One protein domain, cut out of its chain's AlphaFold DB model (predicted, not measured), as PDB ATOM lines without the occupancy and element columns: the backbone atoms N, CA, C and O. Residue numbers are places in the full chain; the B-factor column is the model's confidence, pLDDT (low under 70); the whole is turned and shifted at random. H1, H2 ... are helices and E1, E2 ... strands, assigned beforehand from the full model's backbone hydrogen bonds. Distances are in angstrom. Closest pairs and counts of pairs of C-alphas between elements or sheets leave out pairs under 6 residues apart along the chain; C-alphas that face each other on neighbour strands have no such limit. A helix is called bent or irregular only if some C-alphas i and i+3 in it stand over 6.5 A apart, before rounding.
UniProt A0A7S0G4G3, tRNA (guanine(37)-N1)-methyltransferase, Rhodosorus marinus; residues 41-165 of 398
ATOM      1  N   VAL A  41     222.195 212.474 211.653       86.50
ATOM      2  CA  VAL A  41     222.789 213.426 212.591       86.50
ATOM      3  C   VAL A  41     221.685 214.112 213.367       86.50
ATOM      4  O   VAL A  41     220.703 214.591 212.803       86.50
ATOM      5  N   LEU A  42     221.878 214.170 214.676       82.75
ATOM      6  CA  LEU A  42     221.016 214.917 215.558       82.75
ATOM      7  C   LEU A  42     221.834 215.742 216.537       82.75
ATOM      8  O   LEU A  42     222.741 215.217 217.183       82.75
ATOM      9  N   ARG A  43     221.475 217.014 216.687       86.31
ATOM     10  CA  ARG A  43     222.074 217.898 217.683       86.31
ATOM     11  C   ARG A  43     221.112 218.084 218.841       86.31
ATOM     12  O   ARG A  43     219.969 218.488 218.646       86.31
ATOM     13  N   VAL A  44     221.571 217.754 220.043       82.56
ATOM     14  CA  VAL A  44     220.814 217.944 221.284       82.56
ATOM     15  C   VAL A  44     221.505 219.016 222.097       82.56
ATOM     16  O   VAL A  44     222.657 218.833 222.493       82.56
ATOM     17  N   LYS A  45     220.794 220.094 222.409       86.56
ATOM     18  CA  LYS A  45     221.228 221.059 223.421       86.56
ATOM     19  C   LYS A  45     220.611 220.661 224.748       86.56
ATOM     20  O   LYS A  45     219.398 220.498 224.840       86.56
ATOM     21  N   THR A  46     221.432 220.464 225.767       86.50
ATOM     22  CA  THR A  46     220.999 220.055 227.106       86.50
ATOM     23  C   THR A  46     221.764 220.816 228.177       86.50
ATOM     24  O   THR A  46     222.833 221.371 227.921       86.50
ATOM     25  N   HIS A  47     221.245 220.807 229.398       88.31
ATOM     26  CA  HIS A  47     221.994 221.273 230.554       88.31
ATOM     27  C   HIS A  47     223.084 220.268 230.951       88.31
ATOM     28  O   HIS A  47     222.899 219.050 230.885       88.31
ATOM     29  N   ALA A  48     224.215 220.776 231.422       89.06
ATOM     30  CA  ALA A  48     225.300 220.000 231.995       89.06
ATOM     31  C   ALA A  48     225.699 220.593 233.344       89.06
ATOM     32  O   ALA A  48     225.766 221.810 233.494       89.06
ATOM     33  N   VAL A  49     225.999 219.735 234.315       89.56
ATOM     34  CA  VAL A  49     226.551 220.166 235.599       89.56
ATOM     35  C   VAL A  49     228.066 220.018 235.598       89.56
ATOM     36  O   VAL A  49     228.615 218.967 235.238       89.56
ATOM     37  N   ARG A  50     228.745 221.083 236.011       89.56
ATOM     38  CA  ARG A  50     230.188 221.128 236.188       89.56
ATOM     39  C   ARG A  50     230.567 220.552 237.545       89.56
ATOM     40  O   ARG A  50     230.097 220.997 238.584       89.56
ATOM     41  N   VAL A  51     231.457 219.564 237.544       86.94
ATOM     42  CA  VAL A  51     231.897 218.877 238.763       86.94
ATOM     43  C   VAL A  51     233.417 218.783 238.795       86.94
ATOM     44  O   VAL A  51     234.065 218.547 237.776       86.94
ATOM     45  N   GLN A  52     234.018 218.944 239.971       84.56
ATOM     46  CA  GLN A  52     235.460 218.758 240.134       84.56
ATOM     47  C   GLN A  52     235.866 217.291 239.870       84.56
ATOM     48  O   GLN A  52     235.148 216.375 240.281       84.56
ATOM     49  N   PRO A  53     237.049 217.028 239.280       84.62
ATOM     50  CA  PRO A  53     237.561 215.678 239.028       84.62
ATOM     51  C   PRO A  53     237.413 214.702 240.190       84.62
ATOM     52  O   PRO A  53     236.842 213.625 240.032       84.62
ATOM     53  N   LYS A  54     237.831 215.120 241.385       82.62
ATOM     54  CA  LYS A  54     237.781 214.302 242.604       82.62
ATOM     55  C   LYS A  54     236.363 213.944 243.076       82.62
ATOM     56  O   LYS A  54     236.215 213.034 243.877       82.62
ATOM     57  N   LEU A  55     235.335 214.652 242.602       82.00
ATOM     58  CA  LEU A  55     233.937 214.488 243.025       82.00
ATOM     59  C   LEU A  55     233.067 213.798 241.969       82.00
ATOM     60  O   LEU A  55     231.874 213.598 242.187       82.00
ATOM     61  N   THR A  56     233.641 213.448 240.816       83.06
ATOM     62  CA  THR A  56     232.876 213.013 239.641       83.06
ATOM     63  C   THR A  56     232.086 211.728 239.901       83.06
ATOM     64  O   THR A  56     230.912 211.667 239.551       83.06
ATOM     65  N   GLU A  57     232.675 210.725 240.556       82.94
ATOM     66  CA  GLU A  57     231.968 209.474 240.882       82.94
ATOM     67  C   GLU A  57     230.844 209.688 241.900       82.94
ATOM     68  O   GLU A  57     229.738 209.178 241.727       82.94
ATOM     69  N   THR A  58     231.079 210.508 242.926       81.25
ATOM     70  CA  THR A  58     230.049 210.847 243.917       81.25
ATOM     71  C   THR A  58     228.878 211.586 243.276       81.25
ATOM     72  O   THR A  58     227.726 211.217 243.502       81.25
ATOM     73  N   ALA A  59     229.158 212.586 242.438       84.00
ATOM     74  CA  ALA A  59     228.126 213.312 241.710       84.00
ATOM     75  C   ALA A  59     227.364 212.396 240.743       84.00
ATOM     76  O   ALA A  59     226.143 212.490 240.668       84.00
ATOM     77  N   ARG A  60     228.047 211.463 240.063       85.25
ATOM     78  CA  ARG A  60     227.394 210.470 239.193       85.25
ATOM     79  C   ARG A  60     226.393 209.610 239.945       85.25
ATOM     80  O   ARG A  60     225.306 209.390 239.434       85.25
ATOM     81  N   LEU A  61     226.748 209.137 241.137       83.69
ATOM     82  CA  LEU A  61     225.861 208.305 241.950       83.69
ATOM     83  C   LEU A  61     224.666 209.098 242.492       83.69
ATOM     84  O   LEU A  61     223.542 208.613 242.430       83.69
ATOM     85  N   LEU A  62     224.902 210.312 243.001       84.25
ATOM     86  CA  LEU A  62     223.851 211.162 243.577       84.25
ATOM     87  C   LEU A  62     222.874 211.692 242.527       84.25
ATOM     88  O   LEU A  62     221.690 211.828 242.811       84.25
ATOM     89  N   LEU A  63     223.372 212.000 241.330       86.44
ATOM     90  CA  LEU A  63     222.584 212.585 240.248       86.44
ATOM     91  C   LEU A  63     222.146 211.552 239.209       86.44
ATOM     92  O   LEU A  63     221.552 211.940 238.213       86.44
ATOM     93  N   ASP A  64     222.404 210.257 239.418       85.94
ATOM     94  CA  ASP A  64     222.124 209.187 238.448       85.94
ATOM     95  C   ASP A  64     220.719 209.258 237.797       85.94
ATOM     96  O   ASP A  64     220.634 209.101 236.573       85.94
ATOM     97  N   PRO A  65     219.624 209.565 238.533       87.12
ATOM     98  CA  PRO A  65     218.289 209.726 237.941       87.12
ATOM     99  C   PRO A  65     218.139 210.938 237.008       87.12
ATOM    100  O   PRO A  65     217.236 210.973 236.167       87.12
ATOM    101  N   GLU A  66     218.995 211.941 237.171       87.25
ATOM    102  CA  GLU A  66     218.984 213.224 236.466       87.25
ATOM    103  C   GLU A  66     219.945 213.254 235.279       87.25
ATOM    104  O   GLU A  66     219.825 214.120 234.410       87.25
ATOM    105  N   LEU A  67     220.872 212.296 235.204       86.62
ATOM    106  CA  LEU A  67     221.828 212.211 234.110       86.62
ATOM    107  C   LEU A  67     221.164 211.774 232.801       86.62
ATOM    108  O   LEU A  67     220.302 210.887 232.758       86.62
ATOM    109  N   LEU A  68     221.632 212.369 231.707       81.94
ATOM    110  CA  LEU A  68     221.278 211.969 230.355       81.94
ATOM    111  C   LEU A  68     221.836 210.577 230.058       81.94
ATOM    112  O   LEU A  68     223.048 210.346 230.113       81.94
ATOM    113  N   ARG A  69     220.953 209.655 229.677       77.94
ATOM    114  CA  ARG A  69     221.305 208.314 229.215       77.94
ATOM    115  C   ARG A  69     220.949 208.188 227.746       77.94
ATOM    116  O   ARG A  69     219.786 208.032 227.378       77.94
ATOM    117  N   VAL A  70     221.976 208.199 226.908       73.31
ATOM    118  CA  VAL A  70     221.863 207.828 225.497       73.31
ATOM    119  C   VAL A  70     222.654 206.532 225.302       73.31
ATOM    120  O   VAL A  70     223.789 206.436 225.777       73.31
ATOM    121  N   PRO A  71     222.097 205.491 224.655       70.12
ATOM    122  CA  PRO A  71     222.830 204.256 224.393       70.12
ATOM    123  C   PRO A  71     224.185 204.559 223.745       70.12
ATOM    124  O   PRO A  71     224.250 205.329 222.801       70.12
ATOM    125  N   LYS A  72     225.275 203.957 224.239       68.81
ATOM    126  CA  LYS A  72     226.670 204.196 223.798       68.81
ATOM    127  C   LYS A  72     227.274 205.569 224.149       68.81
ATOM    128  O   LYS A  72     228.498 205.667 224.127       68.81
ATOM    129  N   LEU A  73     226.494 206.582 224.537       71.75
ATOM    130  CA  LEU A  73     227.016 207.840 225.081       71.75
ATOM    131  C   LEU A  73     226.945 207.771 226.609       71.75
ATOM    132  O   LEU A  73     225.878 207.874 227.213       71.75
ATOM    133  N   ARG A  74     228.087 207.564 227.262       64.50
ATOM    134  CA  ARG A  74     228.130 207.747 228.718       64.50
ATOM    135  C   ARG A  74     227.967 209.244 228.990       64.50
ATOM    136  O   ARG A  74     228.523 210.040 228.247       64.50
ATOM    137  N   TYR A  75     227.249 209.599 230.055       67.81
ATOM    138  CA  TYR A  75     226.959 210.951 230.585       67.81
ATOM    139  C   TYR A  75     228.162 211.919 230.711       67.81
ATOM    140  O   TYR A  75     228.013 213.031 231.211       67.81
ATOM    141  N   LEU A  76     229.368 211.492 230.329       62.72
ATOM    142  CA  LEU A  76     230.609 212.238 230.364       62.72
ATOM    143  C   LEU A  76     230.924 212.753 228.964       62.72
ATOM    144  O   LEU A  76     231.262 211.960 228.088       62.72
ATOM    145  N   VAL A  77     230.867 214.067 228.773       64.50
ATOM    146  CA  VAL A  77     231.067 214.630 227.430       64.50
ATOM    147  C   VAL A  77     232.284 215.537 227.314       64.50
ATOM    148  O   VAL A  77     232.818 215.698 226.219       64.50
ATOM    149  N   LYS A  78     232.865 216.017 228.421       68.75
ATOM    150  CA  LYS A  78     234.155 216.712 228.334       68.75
ATOM    151  C   LYS A  78     234.908 216.734 229.655       68.75
ATOM    152  O   LYS A  78     234.334 217.039 230.699       68.75
ATOM    153  N   ARG A  79     236.205 216.434 229.588       73.38
ATOM    154  CA  ARG A  79     237.181 216.765 230.629       73.38
ATOM    155  C   ARG A  79     237.790 218.116 230.269       73.38
ATOM    156  O   ARG A  79     238.275 218.278 229.152       73.38
ATOM    157  N   THR A  80     237.759 219.061 231.193       70.50
ATOM    158  CA  THR A  80     238.577 220.276 231.129       70.50
ATOM    159  C   THR A  80     239.799 220.098 232.036       70.50
ATOM    160  O   THR A  80     239.950 219.066 232.698       70.50
ATOM    161  N   GLU A  81     240.689 221.088 232.085       70.25
ATOM    162  CA  GLU A  81     241.831 221.063 233.007       70.25
ATOM    163  C   GLU A  81     241.395 221.042 234.485       70.25
ATOM    164  O   GLU A  81     242.099 220.475 235.320       70.25
ATOM    165  N   SER A  82     240.210 221.582 234.812       79.50
ATOM    166  CA  SER A  82     239.745 221.788 236.194       79.50
ATOM    167  C   SER A  82     238.381 221.165 236.536       79.50
ATOM    168  O   SER A  82     237.996 221.149 237.707       79.50
ATOM    169  N   SER A  83     237.648 220.617 235.562       82.06
ATOM    170  CA  SER A  83     236.286 220.099 235.749       82.06
ATOM    171  C   SER A  83     235.903 218.974 234.781       82.06
ATOM    172  O   SER A  83     236.514 218.765 233.731       82.06
ATOM    173  N   PHE A  84     234.846 218.249 235.133       86.19
ATOM    174  CA  PHE A  84     234.093 217.370 234.249       86.19
ATOM    175  C   PHE A  84     232.680 217.905 234.066       86.19
ATOM    176  O   PHE A  84     232.099 218.463 234.995       86.19
ATOM    177  N   LEU A  85     232.129 217.685 232.877       87.62
ATOM    178  CA  LEU A  85     230.729 217.961 232.577       87.62
ATOM    179  C   LEU A  85     229.925 216.662 232.616       87.62
ATOM    180  O   LEU A  85     230.242 215.711 231.889       87.62
ATOM    181  N   LEU A  86     228.895 216.637 233.461       88.25
ATOM    182  CA  LEU A  86     227.891 215.580 233.495       88.25
ATOM    183  C   LEU A  86     226.624 216.080 232.804       88.25
ATOM    184  O   LEU A  86     226.030 217.064 233.239       88.25
ATOM    185  N   LEU A  87     226.219 215.416 231.724       87.56
ATOM    186  CA  LEU A  87     225.027 215.813 230.977       87.56
ATOM    187  C   LEU A  87     223.753 215.434 231.720       87.56
ATOM    188  O   LEU A  87     223.635 214.313 232.217       87.56
ATOM    189  N   LEU A  88     222.788 216.347 231.740       87.12
ATOM    190  CA  LEU A  88     221.488 216.171 232.374       87.12
ATOM    191  C   LEU A  88     220.432 215.788 231.335       87.12
ATOM    192  O   LEU A  88     220.556 216.114 230.155       87.12
ATOM    193  N   LYS A  89     219.364 215.110 231.760       85.38
ATOM    194  CA  LYS A  89     218.259 214.665 230.885       85.38
ATOM    195  C   LYS A  89     217.352 215.797 230.362       85.38
ATOM    196  O   LYS A  89     216.389 215.516 229.647       85.38
ATOM    197  N   TYR A  90     217.635 217.043 230.752       85.00
ATOM    198  CA  TYR A  90     216.853 218.250 230.474       85.00
ATOM    199  C   TYR A  90     217.274 218.911 229.166       85.00
ATOM    200  O   TYR A  90     218.140 219.789 229.148       85.00
ATOM    201  N   VAL A  91     216.653 218.458 228.082       78.12
ATOM    202  CA  VAL A  91     216.949 218.912 226.726       78.12
ATOM    203  C   VAL A  91     216.230 220.227 226.430       78.12
ATOM    204  O   VAL A  91     215.017 220.319 226.589       78.12
ATOM    205  N   ASN A  92     216.991 221.221 225.973       79.06
ATOM    206  CA  ASN A  92     216.514 222.559 225.622       79.06
ATOM    207  C   ASN A  92     215.998 222.582 224.183       79.06
ATOM    208  O   ASN A  92     214.899 223.049 223.914       79.06
ATOM    209  N   SER A  93     216.771 222.022 223.251       80.25
ATOM    210  CA  SER A  93     216.356 221.890 221.855       80.25
ATOM    211  C   SER A  93     216.954 220.656 221.198       80.25
ATOM    212  O   SER A  93     217.991 220.127 221.611       80.25
ATOM    213  N   ILE A  94     216.253 220.197 220.167       77.75
ATOM    214  CA  ILE A  94     216.657 219.094 219.309       77.75
ATOM    215  C   ILE A  94     216.581 219.585 217.871       77.75
ATOM    216  O   ILE A  94     215.513 219.985 217.410       77.75
ATOM    217  N   GLU A  95     217.701 219.521 217.164       82.81
ATOM    218  CA  GLU A  95     217.764 219.763 215.726       82.81
ATOM    219  C   GLU A  95     217.970 218.421 215.007       82.81
ATOM    220  O   GLU A  95     218.940 217.702 215.265       82.81
ATOM    221  N   GLY A  96     217.042 218.086 214.107       76.19
ATOM    222  CA  GLY A  96     216.999 216.826 213.362       76.19
ATOM    223  C   GLY A  96     215.755 215.993 213.689       76.19
ATOM    224  O   GLY A  96     214.800 216.481 214.289       76.19
ATOM    225  N   ASP A  97     215.735 214.734 213.254       68.81
ATOM    226  CA  ASP A  97     214.553 213.878 213.392       68.81
ATOM    227  C   ASP A  97     214.382 213.353 214.836       68.81
ATOM    228  O   ASP A  97     215.257 212.632 215.324       68.81
ATOM    229  N   PRO A  98     213.245 213.638 215.504       60.03
ATOM    230  CA  PRO A  98     213.018 213.354 216.920       60.03
ATOM    231  C   PRO A  98     212.783 211.872 217.257       60.03
ATOM    232  O   PRO A  98     212.670 211.545 218.439       60.03
ATOM    233  N   SER A  99     212.735 210.955 216.279       60.94
ATOM    234  CA  SER A  99     212.559 209.490 216.460       60.94
ATOM    235  C   SER A  99     213.746 208.766 217.127       60.94
ATOM    236  O   SER A  99     214.010 207.582 216.907       60.94
ATOM    237  N   LEU A 100     214.501 209.496 217.931       59.69
ATOM    238  CA  LEU A 100     215.809 209.136 218.433       59.69
ATOM    239  C   LEU A 100     215.815 207.990 219.441       59.69
ATOM    240  O   LEU A 100     214.877 207.824 220.221       59.69
ATOM    241  N   PRO A 101     216.970 207.320 219.586       58.97
ATOM    242  CA  PRO A 101     217.296 206.519 220.757       58.97
ATOM    243  C   PRO A 101     217.707 207.422 221.936       58.97
ATOM    244  O   PRO A 101     218.780 207.260 222.518       58.97
ATOM    245  N   LEU A 102     216.893 208.413 222.285       60.41
ATOM    246  CA  LEU A 102     217.098 209.176 223.509       60.41
ATOM    247  C   LEU A 102     216.520 208.352 224.660       60.41
ATOM    248  O   LEU A 102     215.309 208.224 224.775       60.41
ATOM    249  N   GLY A 103     217.383 207.731 225.468       62.88
ATOM    250  CA  GLY A 103     216.961 206.743 226.462       62.88
ATOM    251  C   GLY A 103     215.943 207.300 227.459       62.88
ATOM    252  O   GLY A 103     214.792 206.882 227.463       62.88
ATOM    253  N   ASN A 104     216.369 208.235 228.308       63.81
ATOM    254  CA  ASN A 104     215.545 208.837 229.368       63.81
ATOM    255  C   ASN A 104     215.376 210.356 229.199       63.81
ATOM    256  O   ASN A 104     215.375 211.088 230.191       63.81
ATOM    257  N   VAL A 105     215.284 210.850 227.963       66.31
ATOM    258  CA  VAL A 105     215.153 212.296 227.744       66.31
ATOM    259  C   VAL A 105     213.780 212.790 228.151       66.31
ATOM    260  O   VAL A 105     212.753 212.217 227.791       66.31
ATOM    261  N   VAL A 106     213.785 213.907 228.868       60.53
ATOM    262  CA  VAL A 106     212.583 214.654 229.195       60.53
ATOM    263  C   VAL A 106     212.490 215.823 228.220       60.53
ATOM    264  O   VAL A 106     213.216 216.804 228.356       60.53
ATOM    265  N   LEU A 107     211.577 215.714 227.252       59.31
ATOM    266  CA  LEU A 107     211.145 216.817 226.382       59.31
ATOM    267  C   LEU A 107     210.078 217.660 227.097       59.31
ATOM    268  O   LEU A 107     208.995 217.896 226.571       59.31
ATOM    269  N   ALA A 108     210.317 218.028 228.353       47.66
ATOM    270  CA  ALA A 108     209.472 219.014 229.016       47.66
ATOM    271  C   ALA A 108     210.052 220.373 228.635       47.66
ATOM    272  O   ALA A 108     211.240 220.574 228.872       47.66
ATOM    273  N   GLY A 109     209.240 221.228 228.000       57.12
ATOM    274  CA  GLY A 109     209.648 222.519 227.437       57.12
ATOM    275  C   GLY A 109     210.675 223.257 228.295       57.12
ATOM    276  O   GLY A 109     210.571 223.217 229.518       57.12
ATOM    277  N   GLU A 110     211.666 223.853 227.623       63.75
ATOM    278  CA  GLU A 110     212.840 224.553 228.167       63.75
ATOM    279  C   GLU A 110     212.753 224.839 229.677       63.75
ATOM    280  O   GLU A 110     212.166 225.834 230.110       63.75
ATOM    281  N   LYS A 111     213.324 223.951 230.505       75.56
ATOM    282  CA  LYS A 111     213.483 224.252 231.931       75.56
ATOM    283  C   LYS A 111     214.530 225.347 232.079       75.56
ATOM    284  O   LYS A 111     215.627 225.213 231.540       75.56
ATOM    285  N   THR A 112     214.243 226.377 232.870       84.50
ATOM    286  CA  THR A 112     215.273 227.358 233.237       84.50
ATOM    287  C   THR A 112     216.332 226.704 234.129       84.50
ATOM    288  O   THR A 112     216.074 225.680 234.780       84.50
ATOM    289  N   LYS A 113     217.527 227.300 234.221       84.62
ATOM    290  CA  LYS A 113     218.601 226.774 235.080       84.62
ATOM    291  C   LYS A 113     218.162 226.642 236.542       84.62
ATOM    292  O   LYS A 113     218.558 225.695 237.216       84.62
ATOM    293  N   GLU A 114     217.296 227.528 237.026       86.19
ATOM    294  CA  GLU A 114     216.746 227.496 238.386       86.19
ATOM    295  C   GLU A 114     215.851 226.271 238.605       86.19
ATOM    296  O   GLU A 114     215.943 225.601 239.636       86.19
ATOM    297  N   GLN A 115     215.012 225.937 237.621       86.25
ATOM    298  CA  GLN A 115     214.135 224.765 237.672       86.25
ATOM    299  C   GLN A 115     214.932 223.459 237.577       86.25
ATOM    300  O   GLN A 115     214.607 222.475 238.252       86.25
ATOM    301  N   VAL A 116     215.986 223.439 236.756       86.31
ATOM    302  CA  VAL A 116     216.936 222.321 236.702       86.31
ATOM    303  C   VAL A 116     217.614 222.157 238.058       86.31
ATOM    304  O   VAL A 116     217.559 221.072 238.631       86.31
ATOM    305  N   LEU A 117     218.165 223.233 238.624       87.25
ATOM    306  CA  LEU A 117     218.850 223.205 239.913       87.25
ATOM    307  C   LEU A 117     217.943 222.728 241.056       87.25
ATOM    308  O   LEU A 117     218.370 221.918 241.879       87.25
ATOM    309  N   ALA A 118     216.689 223.185 241.095       86.81
ATOM    310  CA  ALA A 118     215.702 222.716 242.066       86.81
ATOM    311  C   ALA A 118     215.479 221.198 241.963       86.81
ATOM    312  O   ALA A 118     215.452 220.506 242.981       86.81
ATOM    313  N   SER A 119     215.404 220.680 240.732       87.00
ATOM    314  CA  SER A 119     215.240 219.246 240.470       87.00
ATOM    315  C   SER A 119     216.471 218.453 240.938       87.00
ATOM    316  O   SER A 119     216.326 217.449 241.629       87.00
ATOM    317  N   LEU A 120     217.688 218.941 240.652       87.25
ATOM    318  CA  LEU A 120     218.934 218.308 241.110       87.25
ATOM    319  C   LEU A 120     219.018 218.246 242.638       87.25
ATOM    320  O   LEU A 120     219.366 217.205 243.193       87.25
ATOM    321  N   ARG A 121     218.679 219.341 243.331       86.94
ATOM    322  CA  ARG A 121     218.688 219.396 244.803       86.94
ATOM    323  C   ARG A 121     217.717 218.391 245.408       86.94
ATOM    324  O   ARG A 121     218.090 217.683 246.339       86.94
ATOM    325  N   GLN A 122     216.511 218.292 244.851       86.81
ATOM    326  CA  GLN A 122     215.536 217.298 245.282       86.81
ATOM    327  C   GLN A 122     216.082 215.872 245.117       86.81
ATOM    328  O   GLN A 122     216.055 215.097 246.072       86.81
ATOM    329  N   THR A 123     216.647 215.536 243.952       86.62
ATOM    330  CA  THR A 123     217.226 214.202 243.729       86.62
ATOM    331  C   THR A 123     218.368 213.901 244.693       86.62
ATOM    332  O   THR A 123     218.458 212.788 245.206       86.62
ATOM    333  N   VAL A 124     219.232 214.878 244.978       84.50
ATOM    334  CA  VAL A 124     220.323 214.715 245.947       84.50
ATOM    335  C   VAL A 124     219.774 214.365 247.333       84.50
ATOM    336  O   VAL A 124     220.295 213.442 247.959       84.50
ATOM    337  N   GLU A 125     218.715 215.031 247.805       83.12
ATOM    338  CA  GLU A 125     218.070 214.696 249.085       83.12
ATOM    339  C   GLU A 125     217.469 213.284 249.100       83.12
ATOM    340  O   GLU A 125     217.668 212.531 250.056       83.12
ATOM    341  N   GLU A 126     216.805 212.878 248.020       84.44
ATOM    342  CA  GLU A 126     216.220 211.537 247.894       84.44
ATOM    343  C   GLU A 126     217.302 210.439 247.848       84.44
ATOM    344  O   GLU A 126     217.187 209.392 248.496       84.44
ATOM    345  N   GLN A 127     218.399 210.680 247.125       80.50
ATOM    346  CA  GLN A 127     219.490 209.714 246.957       80.50
ATOM    347  C   GLN A 127     220.436 209.652 248.164       80.50
ATOM    348  O   GLN A 127     221.041 208.600 248.401       80.50
ATOM    349  N   LYS A 128     220.530 210.712 248.980       76.12
ATOM    350  CA  LYS A 128     221.340 210.748 250.216       76.12
ATOM    351  C   LYS A 128     221.080 209.543 251.119       76.12
ATOM    352  O   LYS A 128     222.026 208.947 251.634       76.12
ATOM    353  N   HIS A 129     219.814 209.170 251.306       70.81
ATOM    354  CA  HIS A 129     219.440 208.068 252.194       70.81
ATOM    355  C   HIS A 129     219.731 206.688 251.573       70.81
ATOM    356  O   HIS A 129     220.218 205.785 252.252       70.81
ATOM    357  N   SER A 130     219.500 206.546 250.265       69.62
ATOM    358  CA  SER A 130     219.741 205.311 249.504       69.62
ATOM    359  C   SER A 130     221.234 204.969 249.388       69.62
ATOM    360  O   SER A 130     221.637 203.817 249.574       69.62
ATOM    361  N   ILE A 131     222.087 205.971 249.145       66.69
ATOM    362  CA  ILE A 131     223.524 205.756 248.927       66.69
ATOM    363  C   ILE A 131     224.281 205.545 250.247       66.69
ATOM    364  O   ILE A 131     225.169 204.692 250.282       66.69
ATOM    365  N   LYS A 132     223.880 206.198 251.352       64.69
ATOM    366  CA  LYS A 132     224.424 205.921 252.704       64.69
ATOM    367  C   LYS A 132     224.307 204.445 253.115       64.69
ATOM    368  O   LYS A 132     225.085 203.975 253.932       64.69
ATOM    369  N   LYS A 133     223.353 203.703 252.538       62.06
ATOM    370  CA  LYS A 133     223.160 202.263 252.773       62.06
ATOM    371  C   LYS A 133     224.032 201.370 251.877       62.06
ATOM    372  O   LYS A 133     224.215 200.197 252.186       62.06
ATOM    373  N   ARG A 134     224.535 201.894 250.752       60.66
ATOM    374  CA  ARG A 134     225.311 201.156 249.734       60.66
ATOM    375  C   ARG A 134     226.820 201.391 249.816       60.66
ATOM    376  O   ARG A 134     227.570 200.559 249.316       60.66
ATOM    377  N   ILE A 135     227.261 202.506 250.398       58.78
ATOM    378  CA  ILE A 135     228.673 202.901 250.479       58.78
ATOM    379  C   ILE A 135     228.973 203.320 251.919       58.78
ATOM    380  O   ILE A 135     228.324 204.220 252.443       58.78
ATOM    381  N   THR A 136     229.948 202.661 252.547       57.75
ATOM    382  CA  THR A 136     230.281 202.811 253.972       57.75
ATOM    383  C   THR A 136     230.887 204.174 254.317       57.75
ATOM    384  O   THR A 136     230.717 204.632 255.439       57.75
ATOM    385  N   GLU A 137     231.526 204.857 253.360       57.00
ATOM    386  CA  GLU A 137     232.096 206.197 253.549       57.00
ATOM    387  C   GLU A 137     231.978 207.025 252.257       57.00
ATOM    388  O   GLU A 137     232.814 206.950 251.358       57.00
ATOM    389  N   LEU A 138     230.919 207.828 252.140       62.28
ATOM    390  CA  LEU A 138     230.940 208.987 251.244       62.28
ATOM    391  C   LEU A 138     231.555 210.164 252.016       62.28
ATOM    392  O   LEU A 138     231.049 210.472 253.096       62.28
ATOM    393  N   PRO A 139     232.578 210.861 251.492       66.31
ATOM    394  CA  PRO A 139     233.119 212.035 252.168       66.31
ATOM    395  C   PRO A 139     232.023 213.095 252.329       66.31
ATOM    396  O   PRO A 139     231.426 213.514 251.334       66.31
ATOM    397  N   GLU A 140     231.766 213.571 253.550       70.75
ATOM    398  CA  GLU A 140     230.792 214.653 253.795       70.75
ATOM    399  C   GLU A 140     231.100 215.896 252.947       70.75
ATOM    400  O   GLU A 140     230.201 216.566 252.446       70.75
ATOM    401  N   SER A 141     232.387 216.143 252.693       68.31
ATOM    402  CA  SER A 141     232.866 217.193 251.795       68.31
ATOM    403  C   SER A 141     232.369 217.037 250.353       68.31
ATOM    404  O   SER A 141     232.065 218.036 249.705       68.31
ATOM    405  N   ALA A 142     232.234 215.807 249.850       67.94
ATOM    406  CA  ALA A 142     231.711 215.530 248.515       67.94
ATOM    407  C   ALA A 142     230.190 215.711 248.453       67.94
ATOM    408  O   ALA A 142     229.670 216.249 247.477       67.94
ATOM    409  N   LEU A 143     229.480 215.316 249.513       72.69
ATOM    410  CA  LEU A 143     228.034 215.500 249.611       72.69
ATOM    411  C   LEU A 143     227.653 216.982 249.696       72.69
ATOM    412  O   LEU A 143     226.719 217.425 249.022       72.69
ATOM    413  N   ASN A 144     228.401 217.746 250.491       76.38
ATOM    414  CA  ASN A 144     228.209 219.184 250.629       76.38
ATOM    415  C   ASN A 144     228.478 219.900 249.308       76.38
ATOM    416  O   ASN A 144     227.659 220.715 248.906       76.38
ATOM    417  N   ALA A 145     229.542 219.528 248.591       73.12
ATOM    418  CA  ALA A 145     229.879 220.126 247.300       73.12
ATOM    419  C   ALA A 145     228.812 219.895 246.210       73.12
ATOM    420  O   ALA A 145     228.570 220.781 245.398       73.12
ATOM    421  N   VAL A 146     228.151 218.730 246.189       73.44
ATOM    422  CA  VAL A 146     227.045 218.463 245.245       73.44
ATOM    423  C   VAL A 146     225.740 219.124 245.713       73.44
ATOM    424  O   VAL A 146     224.935 219.561 244.897       73.44
ATOM    425  N   SER A 147     225.525 219.253 247.025       77.00
ATOM    426  CA  SER A 147     224.351 219.958 247.573       77.00
ATOM    427  C   SER A 147     224.453 221.481 247.406       77.00
ATOM    428  O   SER A 147     223.432 222.162 247.314       77.00
ATOM    429  N   SER A 148     225.676 222.017 247.352       80.81
ATOM    430  CA  SER A 148     225.968 223.443 247.193       80.81
ATOM    431  C   SER A 148     226.031 223.907 245.740       80.81
ATOM    432  O   SER A 148     226.464 225.031 245.512       80.81
ATOM    433  N   LEU A 149     225.632 223.069 244.774       82.94
ATOM    434  CA  LEU A 149     225.575 223.470 243.369       82.94
ATOM    435  C   LEU A 149     224.731 224.740 243.208       82.94
ATOM    436  O   LEU A 149     223.673 224.904 243.844       82.94
ATOM    437  N   THR A 150     225.201 225.625 242.339       85.88
ATOM    438  CA  THR A 150     224.529 226.876 241.988       85.88
ATOM    439  C   THR A 150     224.206 226.929 240.497       85.88
ATOM    440  O   THR A 150     224.474 225.997 239.739       85.88
ATOM    441  N   VAL A 151     223.560 228.013 240.065       84.12
ATOM    442  CA  VAL A 151     223.212 228.222 238.650       84.12
ATOM    443  C   VAL A 151     224.476 228.384 237.795       84.12
ATOM    444  O   VAL A 151     224.485 227.996 236.630       84.12
ATOM    445  N   GLU A 152     225.558 228.896 238.381       85.25
ATOM    446  CA  GLU A 152     226.871 229.055 237.750       85.25
ATOM    447  C   GLU A 152     227.562 227.713 237.463       85.25
ATOM    448  O   GLU A 152     228.404 227.640 236.569       85.25
ATOM    449  N   ASP A 153     227.187 226.646 238.176       86.44
ATOM    450  CA  ASP A 153     227.670 225.287 237.912       86.44
ATOM    451  C   ASP A 153     226.910 224.599 236.766       86.44
ATOM    452  O   ASP A 153     227.274 223.490 236.361       86.44
ATOM    453  N   LEU A 154     225.847 225.229 236.250       88.00
ATOM    454  CA  LEU A 154     225.061 224.735 235.125       88.00
ATOM    455  C   LEU A 154     225.479 225.425 233.828       88.00
ATOM    456  O   LEU A 154     225.278 226.627 233.632       88.00
ATOM    457  N   ASP A 155     225.980 224.625 232.899       86.56
ATOM    458  CA  ASP A 155     226.325 225.033 231.544       86.56
ATOM    459  C   ASP A 155     225.291 224.490 230.548       86.56
ATOM    460  O   ASP A 155     224.674 223.448 230.774       86.56
ATOM    461  N   GLU A 156     225.121 225.175 229.419       86.56
ATOM    462  CA  GLU A 156     224.485 224.561 228.255       86.56
ATOM    463  C   GLU A 156     225.534 223.799 227.451       86.56
ATOM    464  O   GLU A 156     226.676 224.240 227.287       86.56
ATOM    465  N   HIS A 157     225.147 222.633 226.951       85.75
ATOM    466  CA  HIS A 157     226.025 221.783 226.179       85.75
ATOM    467  C   HIS A 157     225.303 221.189 224.980       85.75
ATOM    468  O   HIS A 157     224.208 220.642 225.104       85.75
ATOM    469  N   GLU A 158     225.950 221.268 223.824       86.12
ATOM    470  CA  GLU A 158     225.475 220.647 222.598       86.12
ATOM    471  C   GLU A 158     226.199 219.320 222.373       86.12
ATOM    472  O   GLU A 158     227.428 219.250 222.428       86.12
ATOM    473  N   ILE A 159     225.429 218.265 222.118       82.88
ATOM    474  CA  ILE A 159     225.942 216.967 221.687       82.88
ATOM    475  C   ILE A 159     225.471 216.647 220.281       82.88
ATOM    476  O   ILE A 159     224.303 216.832 219.947       82.88
ATOM    477  N   GLU A 160     226.380 216.093 219.486       84.50
ATOM    478  CA  GLU A 160     226.059 215.530 218.183       84.50
ATOM    479  C   GLU A 160     225.943 214.005 218.295       84.50
ATOM    480  O   GLU A 160     226.881 213.307 218.688       84.50
ATOM    481  N   VAL A 161     224.763 213.487 217.969       81.88
ATOM    482  CA  VAL A 161     224.433 212.063 217.941       81.88
ATOM    483  C   VAL A 161     224.378 211.630 216.478       81.88
ATOM    484  O   VAL A 161     223.418 211.918 215.768       81.88
ATOM    485  N   GLY A 162     225.434 210.958 216.025       85.06
ATOM    486  CA  GLY A 162     225.555 210.476 214.647       85.06
ATOM    487  C   GLY A 162     224.994 209.068 214.417       85.06
ATOM    488  O   GLY A 162     224.487 208.405 215.328       85.06
ATOM    489  N   TYR A 163     225.175 208.568 213.191       87.31
ATOM    490  CA  TYR A 163     224.711 207.256 212.722       87.31
ATOM    491  C   TYR A 163     224.960 206.101 213.704       87.31
ATOM    492  O   TYR A 163     224.073 205.277 213.922       87.31
ATOM    493  N   ASP A 164     226.126 206.045 214.353       85.12
ATOM    494  CA  ASP A 164     226.533 204.946 215.239       85.12
ATOM    495  C   ASP A 164     225.593 204.707 216.428       85.12
ATOM    496  O   ASP A 164     225.481 203.570 216.913       85.12
ATOM    497  N   TYR A 165     224.857 205.732 216.846       81.62
ATOM    498  CA  TYR A 165     223.936 205.691 217.980       81.62
ATOM    499  C   TYR A 165     222.553 205.137 217.624       81.62
ATOM    500  O   TYR A 165     221.866 204.616 218.500       81.62
TER     501      TYR A 165
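What this domain is: This is residues 41 to 165 of the 398 residues of the protein "tRNA (guanine(37)-N1)-methyltransferase" of Rhodosorus marinus (UniProt A0A7S0G4G3). A strongly twisted, curled sheet of four strands has three helices gathered at one end of its length; H1 and H2 pack on the sheet, and H3 packs on both of them. Residues 132 to 137 stick out at the helical end. The printed part has 125 residues with three named helices and four named strands, in the order E1, H1, E2, E3, H2, H3, E4. The sheet runs E2, E3, E1, E4, all antiparallel, and the class is mixed, helices and strands. It is compact, with a radius of gyration of the C-alphas of 14.6 A, and only just elongated, spanning 44 by 29 by 27 A.

Where its parts are: Find C-alpha 42 at (221.016, 214.917, 215.558); there E1, residues 42 to 51, begins, and it runs 25.9 A, bending by 56 degrees at residue 47. H1, residues 53 to 62, is irregular: C-alphas 54 and 57 are 7.8 A apart. Next come E2, residues 76 to 79, and E3, residues 84 to 95, 24.8 A long, which bends by 82 degrees at residue 90. At C-alpha 113, (218.601, 226.774, 235.080), begins H2, residues 113 to 132, 27.9 A long, with a kink of 32 degrees near residue 126. H3 is residues 140 to 147. E4, residues 154 to 161, runs 21.4 A to C-alpha 161 at (224.433, 212.063, 217.941).

How they stand to each other: Look first at inner strands E1 and E3, where N 49 and O 86 are 2.9 A apart, within hydrogen-bond range. Edge strand E4 pairs with E1, with N 44 and O 159 at 2.9 A; edge strand E2 forms a hairpin with E3, with N 85 and O 78 at 3.2 A. E1, H1, E2 make a split strand-helix-strand unit, E3 lying between its two strands, with a right-handed crossover. H1 is on the sheet at a height of 9.1 A; its closest C-alphas to E3 are those of Pro 53 and Phe 84, 6.1 A. H2 is on the sheet at a height of 8.5 A, slantwise to the strands, at 53 degrees to E1 on the local plane. With residues 123 to 131 alone H2 touches H1, about perpendicular at 80 degrees, the closest C-alphas being those of Leu 62 and Val 124, 5.5 A. H3 touches H1, the closest C-alphas being those of Leu 55 and Ala 142, 6.0 A. H2 and H3, a helical hairpin, only just touch, with 3 pairs of C-alphas within 8 A, the closest those of Arg 121 and Ser 147, 6.3 A. Every O i to N i+4 pair is within hydrogen-bond range in H3, against 4 of 6 in H1 and 14 of 16 in H2.

The domain as a whole: The C-alphas farthest apart are those of Gly 96 and Thr 136, 45.0 A. The printed part has no cut; the links H1 to E2 and E3 to H2 are long. Among residues with pLDDT under 70 are 97 to 110 and 130 to 139.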